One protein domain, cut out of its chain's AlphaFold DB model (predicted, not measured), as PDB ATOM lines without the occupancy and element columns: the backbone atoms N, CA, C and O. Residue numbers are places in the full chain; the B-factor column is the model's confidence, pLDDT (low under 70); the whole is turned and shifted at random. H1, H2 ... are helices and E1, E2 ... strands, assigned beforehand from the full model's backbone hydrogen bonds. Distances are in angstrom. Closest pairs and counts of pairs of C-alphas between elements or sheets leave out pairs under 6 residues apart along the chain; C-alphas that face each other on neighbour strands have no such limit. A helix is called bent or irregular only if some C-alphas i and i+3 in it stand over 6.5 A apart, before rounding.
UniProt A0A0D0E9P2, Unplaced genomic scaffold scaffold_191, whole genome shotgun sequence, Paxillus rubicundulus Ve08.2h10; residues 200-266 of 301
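Overview. This is residues 200 to 266 of the 301 residues of an uncharacterized protein of Paxillus rubicundulus Ve08.2h10 (UniProt A0A0D0E9P2). A pair of very short antiparallel strands, E1 and E2, sits in the middle of a rough cross, with helix H2 packed beside E1. H3 and H4 lie toward the two ends of the length, while H1 and the loop of residues 212 to 225 reach to either side across it; no helix touches another. The printed part has 67 residues, with four named helices and two named strands in the order H1, E1, H2, H3, E2, H4, and its class is mostly helix. It is compact, with a radius of gyration of the C-alphas of 12.5 A, and its C-alphas span 36 by 31 by 19 A.

Arrangement. H1, residues 200 to 205, is close to but not clearly touching H2, residues 226 to 236: their closest C-alphas, of Met 202 and Trp 226, are 7.2 A apart, and their lines are about perpendicular at 84 degrees. E1, residues 209 to 211, has 4 pairs of C-alphas within 8 A of H2, the closest being those of Leu 209 and Ala 229 at 6.8 A. E1 and E2, residues 248 to 250, are antiparallel neighbours, with 151 degrees between their directions. The C-alphas of 209 and 250 face each other at 4.6 A. N 210 and O 249 are within hydrogen-bond range at 2.9 A, as are N 249 and O 210 at 3.0 A. H3, residues 239 to 243, is apart from H1, H2 and E1. H4, residues 253 to 265, is apart from H1, H2, H3 and E1. Every O i to N i+4 pair is within hydrogen-bond range in H1 and H2, against 7 of 9 in H4 and 0 of 1 in H3, where 1 of 2 O i to N i+3 pairs is within range.

Along the chain. H1 begins at C-alpha 200 at (6.224, 300.594, 27.836) and is 8.4 A long. E1 and E2 each measure 6.6 A. H2 runs 15.2 A from C-alpha 226 at (8.555, 298.049, 16.912). H3 measures 9.3 A and is irregular, with C-alphas 240 and 243 7.4 A apart. H4 is irregular too, with C-alphas 254 and 257 7.4 A apart; it measures 19.2 A and ends at C-alpha 265 at (12.044, 278.470, 17.654).

Size, cuts and confidence. The two C-alphas farthest apart, those of Ser 240 and Ser 265, are 37.0 A apart. The printed part has no cut. The link from E1 to H2, 14 residues, is long; the other four links are tight. The mean pLDDT of the printed part is 83.6, and residues 216 to 221 and 241 to 246 are under 70.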
ATOM      1  N   GLN A 200       6.967 301.632  27.124       96.19
ATOM      2  CA  GLN A 200       6.224 300.594  27.836       96.19
ATOM      3  C   GLN A 200       4.878 300.289  27.167       96.19
ATOM      4  O   GLN A 200       4.502 299.121  27.083       96.19
ATOM      5  N   ASP A 201       4.174 301.301  26.651       97.38
ATOM      6  CA  ASP A 201       2.923 301.099  25.912       97.38
ATOM      7  C   ASP A 201       3.158 300.295  24.632       97.38
ATOM      8  O   ASP A 201       2.409 299.361  24.338       97.38
ATOM      9  N   MET A 202       4.233 300.600  23.900       97.25
ATOM     10  CA  MET A 202       4.620 299.857  22.696       97.25
ATOM     11  C   MET A 202       5.055 298.420  23.008       97.25
ATOM     12  O   MET A 202       4.646 297.490  22.308       97.25
ATOM     13  N   ASP A 203       5.845 298.223  24.069       95.38
ATOM     14  CA  ASP A 203       6.267 296.897  24.530       95.38
ATOM     15  C   ASP A 203       5.049 296.064  24.979       95.38
ATOM     16  O   ASP A 203       4.909 294.909  24.574       95.38
ATOM     17  N   LYS A 204       4.097 296.665  25.709       95.94
ATOM     18  CA  LYS A 204       2.834 296.025  26.116       95.94
ATOM     19  C   LYS A 204       1.930 295.704  24.925       95.94
ATOM     20  O   LYS A 204       1.311 294.642  24.895       95.94
ATOM     21  N   ARG A 205       1.843 296.606  23.943       95.62
ATOM     22  CA  ARG A 205       1.074 296.399  22.706       95.62
ATOM     23  C   ARG A 205       1.608 295.213  21.906       95.62
ATOM     24  O   ARG A 205       0.826 294.589  21.184       95.62
ATOM     25  N   ASN A 206       2.914 294.944  22.018       94.19
ATOM     26  CA  ASN A 206       3.627 293.821  21.413       94.19
ATOM     27  C   ASN A 206       3.295 293.635  19.918       94.19
ATOM     28  O   ASN A 206       3.192 292.514  19.420       94.19
ATOM     29  N   ALA A 207       3.085 294.744  19.200       94.88
ATOM     30  CA  ALA A 207       2.734 294.701  17.790       94.88
ATOM     31  C   ALA A 207       3.891 294.144  16.955       94.88
ATOM     32  O   ALA A 207       5.074 294.240  17.309       94.88
ATOM     33  N   ARG A 208       3.523 293.567  15.817       94.31
ATOM     34  CA  ARG A 208       4.443 293.107  14.792       94.31
ATOM     35  C   ARG A 208       4.174 293.871  13.517       94.31
ATOM     36  O   ARG A 208       3.016 294.066  13.166       94.31
ATOM     37  N   LEU A 209       5.227 294.345  12.867       93.12
ATOM     38  CA  LEU A 209       5.123 295.239  11.725       93.12
ATOM     39  C   LEU A 209       5.813 294.655  10.497       93.12
ATOM     40  O   LEU A 209       6.861 294.017  10.601       93.12
ATOM     41  N   ILE A 210       5.236 294.941   9.336       91.50
ATOM     42  CA  ILE A 210       5.796 294.664   8.015       91.50
ATOM     43  C   ILE A 210       6.053 296.003   7.328       91.50
ATOM     44  O   ILE A 210       5.189 296.881   7.329       91.50
ATOM     45  N   CYS A 211       7.241 296.156   6.745       91.19
ATOM     46  CA  CYS A 211       7.560 297.295   5.891       91.19
ATOM     47  C   CYS A 211       6.992 297.052   4.485       91.19
ATOM     48  O   CYS A 211       7.385 296.096   3.821       91.19
ATOM     49  N   ASN A 212       6.106 297.928   4.017       89.19
ATOM     50  CA  ASN A 212       5.432 297.826   2.719       89.19
ATOM     51  C   ASN A 212       6.315 298.256   1.532       89.19
ATOM     52  O   ASN A 212       5.931 298.066   0.382       89.19
ATOM     53  N   TYR A 213       7.474 298.870   1.792       85.31
ATOM     54  CA  TYR A 213       8.370 299.379   0.744       85.31
ATOM     55  C   TYR A 213       9.531 298.451   0.422       85.31
ATOM     56  O   TYR A 213      10.136 298.570  -0.643       85.31
ATOM     57  N   CYS A 214       9.862 297.537   1.329       85.94
ATOM     58  CA  CYS A 214      10.884 296.545   1.058       85.94
ATOM     59  C   CYS A 214      10.250 295.409   0.249       85.94
ATOM     60  O   CYS A 214       9.259 294.835   0.700       85.94
ATOM     61  N   PRO A 215      10.771 295.082  -0.948       72.88
ATOM     62  CA  PRO A 215      10.215 293.999  -1.740       72.88
ATOM     63  C   PRO A 215      10.375 292.665  -1.004       72.88
ATOM     64  O   PRO A 215      11.434 292.382  -0.443       72.88
ATOM     65  N   ALA A 216       9.349 291.811  -1.089       63.53
ATOM     66  CA  ALA A 216       9.319 290.467  -0.495       63.53
ATOM     67  C   ALA A 216      10.437 289.527  -0.973       63.53
ATOM     68  O   ALA A 216      10.632 288.458  -0.408       63.53
ATOM     69  N   LEU A 217      11.166 289.932  -2.014       50.16
ATOM     70  CA  LEU A 217      12.273 289.192  -2.616       50.16
ATOM     71  C   LEU A 217      13.597 289.349  -1.862       50.16
ATOM     72  O   LEU A 217      14.545 288.625  -2.148       50.16
ATOM     73  N   VAL A 218      13.680 290.283  -0.914       50.81
ATOM     74  CA  VAL A 218      14.809 290.349   0.012       50.81
ATOM     75  C   VAL A 218      14.392 289.589   1.264       50.81
ATOM     76  O   VAL A 218      13.270 289.765   1.741       50.81
ATOM     77  N   GLU A 219      15.310 288.853   1.887       52.78
ATOM     78  CA  GLU A 219      15.183 288.290   3.249       52.78
ATOM     79  C   GLU A 219      14.819 289.355   4.328       52.78
ATOM     80  O   GLU A 219      14.783 289.079   5.521       52.78
ATOM     81  N   CYS A 220      14.548 290.602   3.922       50.44
ATOM     82  CA  CYS A 220      14.135 291.754   4.708       50.44
ATOM     83  C   CYS A 220      12.619 291.923   4.897       50.44
ATOM     84  O   CYS A 220      12.253 292.752   5.738       50.44
ATOM     85  N   CYS A 221      11.745 291.168   4.210       58.94
ATOM     86  CA  CYS A 221      10.315 291.072   4.572       58.94
ATOM     87  C   CYS A 221      10.117 290.199   5.818       58.94
ATOM     88  O   CYS A 221       9.292 289.290   5.865       58.94
ATOM     89  N   THR A 222      10.908 290.480   6.847       76.69
ATOM     90  CA  THR A 222      10.731 289.894   8.160       76.69
ATOM     91  C   THR A 222       9.699 290.695   8.920       76.69
ATOM     92  O   THR A 222       9.648 291.924   8.859       76.69
ATOM     93  N   ILE A 223       8.859 289.964   9.632       87.56
ATOM     94  CA  ILE A 223       7.983 290.514  10.646       87.56
ATOM     95  C   ILE A 223       8.874 291.103  11.749       87.56
ATOM     96  O   ILE A 223       9.819 290.455  12.199       87.56
ATOM     97  N   ARG A 224       8.623 292.354  12.148       89.56
ATOM     98  CA  ARG A 224       9.494 293.102  13.070       89.56
ATOM     99  C   ARG A 224       8.767 293.487  14.344       89.56
ATOM    100  O   ARG A 224       7.605 293.880  14.304       89.56
ATOM    101  N   THR A 225       9.477 293.475  15.467       93.69
ATOM    102  CA  THR A 225       9.072 294.258  16.643       93.69
ATOM    103  C   THR A 225       9.146 295.753  16.325       93.69
ATOM    104  O   THR A 225       9.814 296.160  15.373       93.69
ATOM    105  N   TRP A 226       8.518 296.602  17.139       95.44
ATOM    106  CA  TRP A 226       8.555 298.049  16.912       95.44
ATOM    107  C   TRP A 226       9.974 298.643  16.980       95.44
ATOM    108  O   TRP A 226      10.332 299.460  16.134       95.44
ATOM    109  N   LYS A 227      10.830 298.169  17.899       93.88
ATOM    110  CA  LYS A 227      12.247 298.582  17.976       93.88
ATOM    111  C   LYS A 227      13.015 298.163  16.715       93.88
ATOM    112  O   LYS A 227      13.761 298.958  16.146       93.88
ATOM    113  N   SER A 228      12.786 296.938  16.231       90.38
ATOM    114  CA  SER A 228      13.383 296.438  14.981       90.38
ATOM    115  C   SER A 228      12.876 297.193  13.750       90.38
ATOM    116  O   SER A 228      13.654 297.468  12.840       90.38
ATOM    117  N   ALA A 229      11.605 297.599  13.732       92.38
ATOM    118  CA  ALA A 229      11.046 298.445  12.683       92.38
ATOM    119  C   ALA A 229      11.725 299.826  12.637       92.38
ATOM    120  O   ALA A 229      12.077 300.290  11.555       92.38
ATOM    121  N   ILE A 230      11.983 300.447  13.795       92.81
ATOM    122  CA  ILE A 230      12.688 301.737  13.888       92.81
ATOM    123  C   ILE A 230      14.118 301.610  13.358       92.81
ATOM    124  O   ILE A 230      14.528 302.402  12.511       92.81
ATOM    125  N   MET A 231      14.860 300.591  13.806       89.88
ATOM    126  CA  MET A 231      16.214 300.325  13.305       89.88
ATOM    127  C   MET A 231      16.214 300.061  11.797       89.88
ATOM    128  O   MET A 231      17.029 300.623  11.074       89.88
ATOM    129  N   HIS A 232      15.268 299.255  11.307       89.31
ATOM    130  CA  HIS A 232      15.108 298.999   9.880       89.31
ATOM    131  C   HIS A 232      14.857 300.293   9.099       89.31
ATOM    132  O   HIS A 232      15.494 300.505   8.071       89.31
ATOM    133  N   PHE A 233      13.974 301.171   9.590       90.50
ATOM    134  CA  PHE A 233      13.750 302.469   8.955       90.50
ATOM    135  C   PHE A 233      15.059 303.253   8.865       90.50
ATOM    136  O   PHE A 233      15.444 303.676   7.784       90.50
ATOM    137  N   ALA A 234      15.777 303.376   9.982       89.25
ATOM    138  CA  ALA A 234      17.015 304.144  10.055       89.25
ATOM    139  C   ALA A 234      18.141 303.604   9.156       89.25
ATOM    140  O   ALA A 234      18.987 304.374   8.711       89.25
ATOM    141  N   SER A 235      18.186 302.290   8.914       87.56
ATOM    142  CA  SER A 235      19.243 301.654   8.117       87.56
ATOM    143  C   SER A 235      18.944 301.582   6.622       87.56
ATOM    144  O   SER A 235      19.878 301.611   5.826       87.56
ATOM    145  N   PHE A 236      17.674 301.435   6.238       87.00
ATOM    146  CA  PHE A 236      17.297 301.096   4.860       87.00
ATOM    147  C   PHE A 236      16.453 302.161   4.163       87.00
ATOM    148  O   PHE A 236      16.256 302.066   2.953       87.00
ATOM    149  N   HIS A 237      15.964 303.162   4.897       88.12
ATOM    150  CA  HIS A 237      15.132 304.229   4.352       88.12
ATOM    151  C   HIS A 237      15.818 305.567   4.579       88.12
ATOM    152  O   HIS A 237      16.409 305.829   5.627       88.12
ATOM    153  N   SER A 238      15.780 306.404   3.552       82.19
ATOM    154  CA  SER A 238      16.383 307.727   3.596       82.19
ATOM    155  C   SER A 238      15.421 308.729   4.219       82.19
ATOM    156  O   SER A 238      14.206 308.557   4.175       82.19
ATOM    157  N   ASP A 239      15.947 309.852   4.703       70.88
ATOM    158  CA  ASP A 239      15.109 310.988   5.089       70.88
ATOM    159  C   ASP A 239      14.204 311.443   3.924       70.88
ATOM    160  O   ASP A 239      13.051 311.796   4.124       70.88
ATOM    161  N   SER A 240      14.637 311.353   2.662       71.44
ATOM    162  CA  SER A 240      13.776 311.735   1.527       71.44
ATOM    163  C   SER A 240      12.491 310.897   1.389       71.44
ATOM    164  O   SER A 240      11.539 311.322   0.731       71.44
ATOM    165  N   ASP A 241      12.411 309.759   2.085       68.94
ATOM    166  CA  ASP A 241      11.215 308.932   2.185       68.94
ATOM    167  C   ASP A 241      10.154 309.507   3.149       68.94
ATOM    168  O   ASP A 241       9.136 308.864   3.376       68.94
ATOM    169  N   TYR A 242      10.292 310.729   3.688       64.81
ATOM    170  CA  TYR A 242       9.292 311.346   4.584       64.81
ATOM    171  C   TYR A 242       7.866 311.421   4.012       64.81
ATOM    172  O   TYR A 242       6.903 311.450   4.779       64.81
ATOM    173  N   ASN A 243       7.698 311.400   2.686       64.44
ATOM    174  CA  ASN A 243       6.376 311.328   2.048       64.44
ATOM    175  C   ASN A 243       5.688 309.959   2.228       64.44
ATOM    176  O   ASN A 243       4.507 309.804   1.929       64.44
ATOM    177  N   ARG A 244       6.409 308.965   2.751       66.38
ATOM    178  CA  ARG A 244       5.994 307.574   2.934       66.38
ATOM    179  C   ARG A 244       5.558 307.272   4.374       66.38
ATOM    180  O   ARG A 244       5.862 306.217   4.932       66.38
ATOM    181  N   LYS A 245       4.815 308.207   4.978       66.56
ATOM    182  CA  LYS A 245       4.365 308.193   6.388       66.56
ATOM    183  C   LYS A 245       3.574 306.932   6.802       66.56
ATOM    184  O   LYS A 245       3.393 306.704   7.992       66.56
ATOM    185  N   THR A 246       3.118 306.109   5.853       65.88
ATOM    186  CA  THR A 246       2.233 304.943   6.058       65.88
ATOM    187  C   THR A 246       2.857 303.607   5.631       65.88
ATOM    188  O   THR A 246       2.154 302.644   5.332       65.88
ATOM    189  N   GLY A 247       4.188 303.523   5.588       85.12
ATOM    190  CA  GLY A 247       4.923 302.340   5.127       85.12
ATOM    191  C   GLY A 247       4.839 301.077   5.961       85.12
ATOM    192  O   GLY A 247       5.538 300.121   5.641       85.12
ATOM    193  N   TRP A 248       4.060 301.070   7.034       91.62
ATOM    194  CA  TRP A 248       4.068 299.999   8.016       91.62
ATOM    195  C   TRP A 248       2.675 299.417   8.175       91.62
ATOM    196  O   TRP A 248       1.726 300.139   8.473       91.62
ATOM    197  N   THR A 249       2.576 298.103   8.011       92.19
ATOM    198  CA  THR A 249       1.351 297.342   8.263       92.19
ATOM    199  C   THR A 249       1.534 296.530   9.533       92.19
ATOM    200  O   THR A 249       2.530 295.818   9.671       92.19
ATOM    201  N   VAL A 250       0.584 296.626  10.463       94.62
ATOM    202  CA  VAL A 250       0.550 295.744  11.633       94.62
ATOM    203  C   VAL A 250       0.062 294.369  11.197       94.62
ATOM    204  O   VAL A 250      -0.942 294.254  10.501       94.62
ATOM    205  N   VAL A 251       0.785 293.330  11.605       92.50
ATOM    206  CA  VAL A 251       0.397 291.938  11.378       92.50
ATOM    207  C   VAL A 251      -0.906 291.657  12.119       92.50
ATOM    208  O   VAL A 251      -1.043 292.003  13.295       92.50
ATOM    209  N   ASP A 252      -1.852 291.029  11.424       89.94
ATOM    210  CA  ASP A 252      -3.141 290.664  12.002       89.94
ATOM    211  C   ASP A 252      -2.957 289.740  13.218       89.94
ATOM    212  O   ASP A 252      -2.092 288.856  13.232       89.94
ATOM    213  N   ALA A 253      -3.795 289.941  14.235       90.75
ATOM    214  CA  ALA A 253      -3.816 289.134  15.445       90.75
ATOM    215  C   ALA A 253      -3.965 287.634  15.143       90.75
ATOM    216  O   ALA A 253      -3.375 286.826  15.858       90.75
ATOM    217  N   VAL A 254      -4.663 287.256  14.063       92.25
ATOM    218  CA  VAL A 254      -4.829 285.843  13.673       92.25
ATOM    219  C   VAL A 254      -3.511 285.140  13.331       92.25
ATOM    220  O   VAL A 254      -3.455 283.913  13.357       92.25
ATOM    221  N   TYR A 255      -2.444 285.886  13.022       88.88
ATOM    222  CA  TYR A 255      -1.129 285.323  12.700       88.88
ATOM    223  C   TYR A 255      -0.141 285.367  13.872       88.88
ATOM    224  O   TYR A 255       0.953 284.812  13.762       88.88
ATOM    225  N   MET A 256      -0.487 286.015  14.989       88.88
ATOM    226  CA  MET A 256       0.467 286.304  16.064       88.88
ATOM    227  C   MET A 256       0.995 285.057  16.774       88.88
ATOM    228  O   MET A 256       2.184 285.021  17.088       88.88
ATOM    229  N   ASP A 257       0.173 284.023  16.959       89.25
ATOM    230  CA  ASP A 257       0.618 282.765  17.575       89.25
ATOM    231  C   ASP A 257       1.696 282.085  16.719       89.25
ATOM    232  O   ASP A 257       2.747 281.686  17.220       89.25
ATOM    233  N   THR A 258       1.493 282.045  15.398       88.00
ATOM    234  CA  THR A 258       2.480 281.516  14.447       88.00
ATOM    235  C   THR A 258       3.775 282.322  14.484       88.00
ATOM    236  O   THR A 258       4.860 281.741  14.510       88.00
ATOM    237  N   VAL A 259       3.684 283.658  14.523       85.81
ATOM    238  CA  VAL A 259       4.867 284.530  14.619       85.81
ATOM    239  C   VAL A 259       5.648 284.249  15.898       85.81
ATOM    240  O   VAL A 259       6.863 284.090  15.839       85.81
ATOM    241  N   GLN A 260       4.968 284.139  17.038       86.44
ATOM    242  CA  GLN A 260       5.617 283.890  18.325       86.44
ATOM    243  C   GLN A 260       6.280 282.513  18.383       86.44
ATOM    244  O   GLN A 260       7.390 282.402  18.901       86.44
ATOM    245  N   VAL A 261       5.655 281.479  17.812       86.81
ATOM    246  CA  VAL A 261       6.277 280.152  17.688       86.81
ATOM    247  C   VAL A 261       7.563 280.237  16.867       86.81
ATOM    248  O   VAL A 261       8.586 279.686  17.275       86.81
ATOM    249  N   VAL A 262       7.551 280.969  15.747       83.94
ATOM    250  CA  VAL A 262       8.757 281.171  14.931       83.94
ATOM    251  C   VAL A 262       9.830 281.922  15.723       83.94
ATOM    252  O   VAL A 262      10.962 281.448  15.775       83.94
ATOM    253  N   GLU A 263       9.482 283.021  16.394       83.88
ATOM    254  CA  GLU A 263      10.410 283.813  17.218       83.88
ATOM    255  C   GLU A 263      11.036 283.008  18.363       83.88
ATOM    256  O   GLU A 263      12.210 283.194  18.663       83.88
ATOM    257  N   GLN A 264      10.276 282.104  18.986       83.31
ATOM    258  CA  GLN A 264      10.772 281.219  20.045       83.31
ATOM    259  C   GLN A 264      11.633 280.071  19.499       83.31
ATOM    260  O   GLN A 264      12.552 279.616  20.178       83.31
ATOM    261  N   SER A 265      11.320 279.578  18.296       79.94
ATOM    262  CA  SER A 265      12.044 278.470  17.654       79.94
ATOM    263  C   SER A 265      13.356 278.907  17.008       79.94
ATOM    264  O   SER A 265      14.301 278.120  16.913       79.94
ATOM    265  N   GLN A 266      13.433 280.163  16.572       72.62
ATOM    266  CA  GLN A 266      14.689 280.758  16.173       72.62
ATOM    267  C   GLN A 266      15.510 280.911  17.447       72.62
ATOM    268  O   GLN A 266      15.193 281.737  18.302       72.62
TER     269      GLN A 266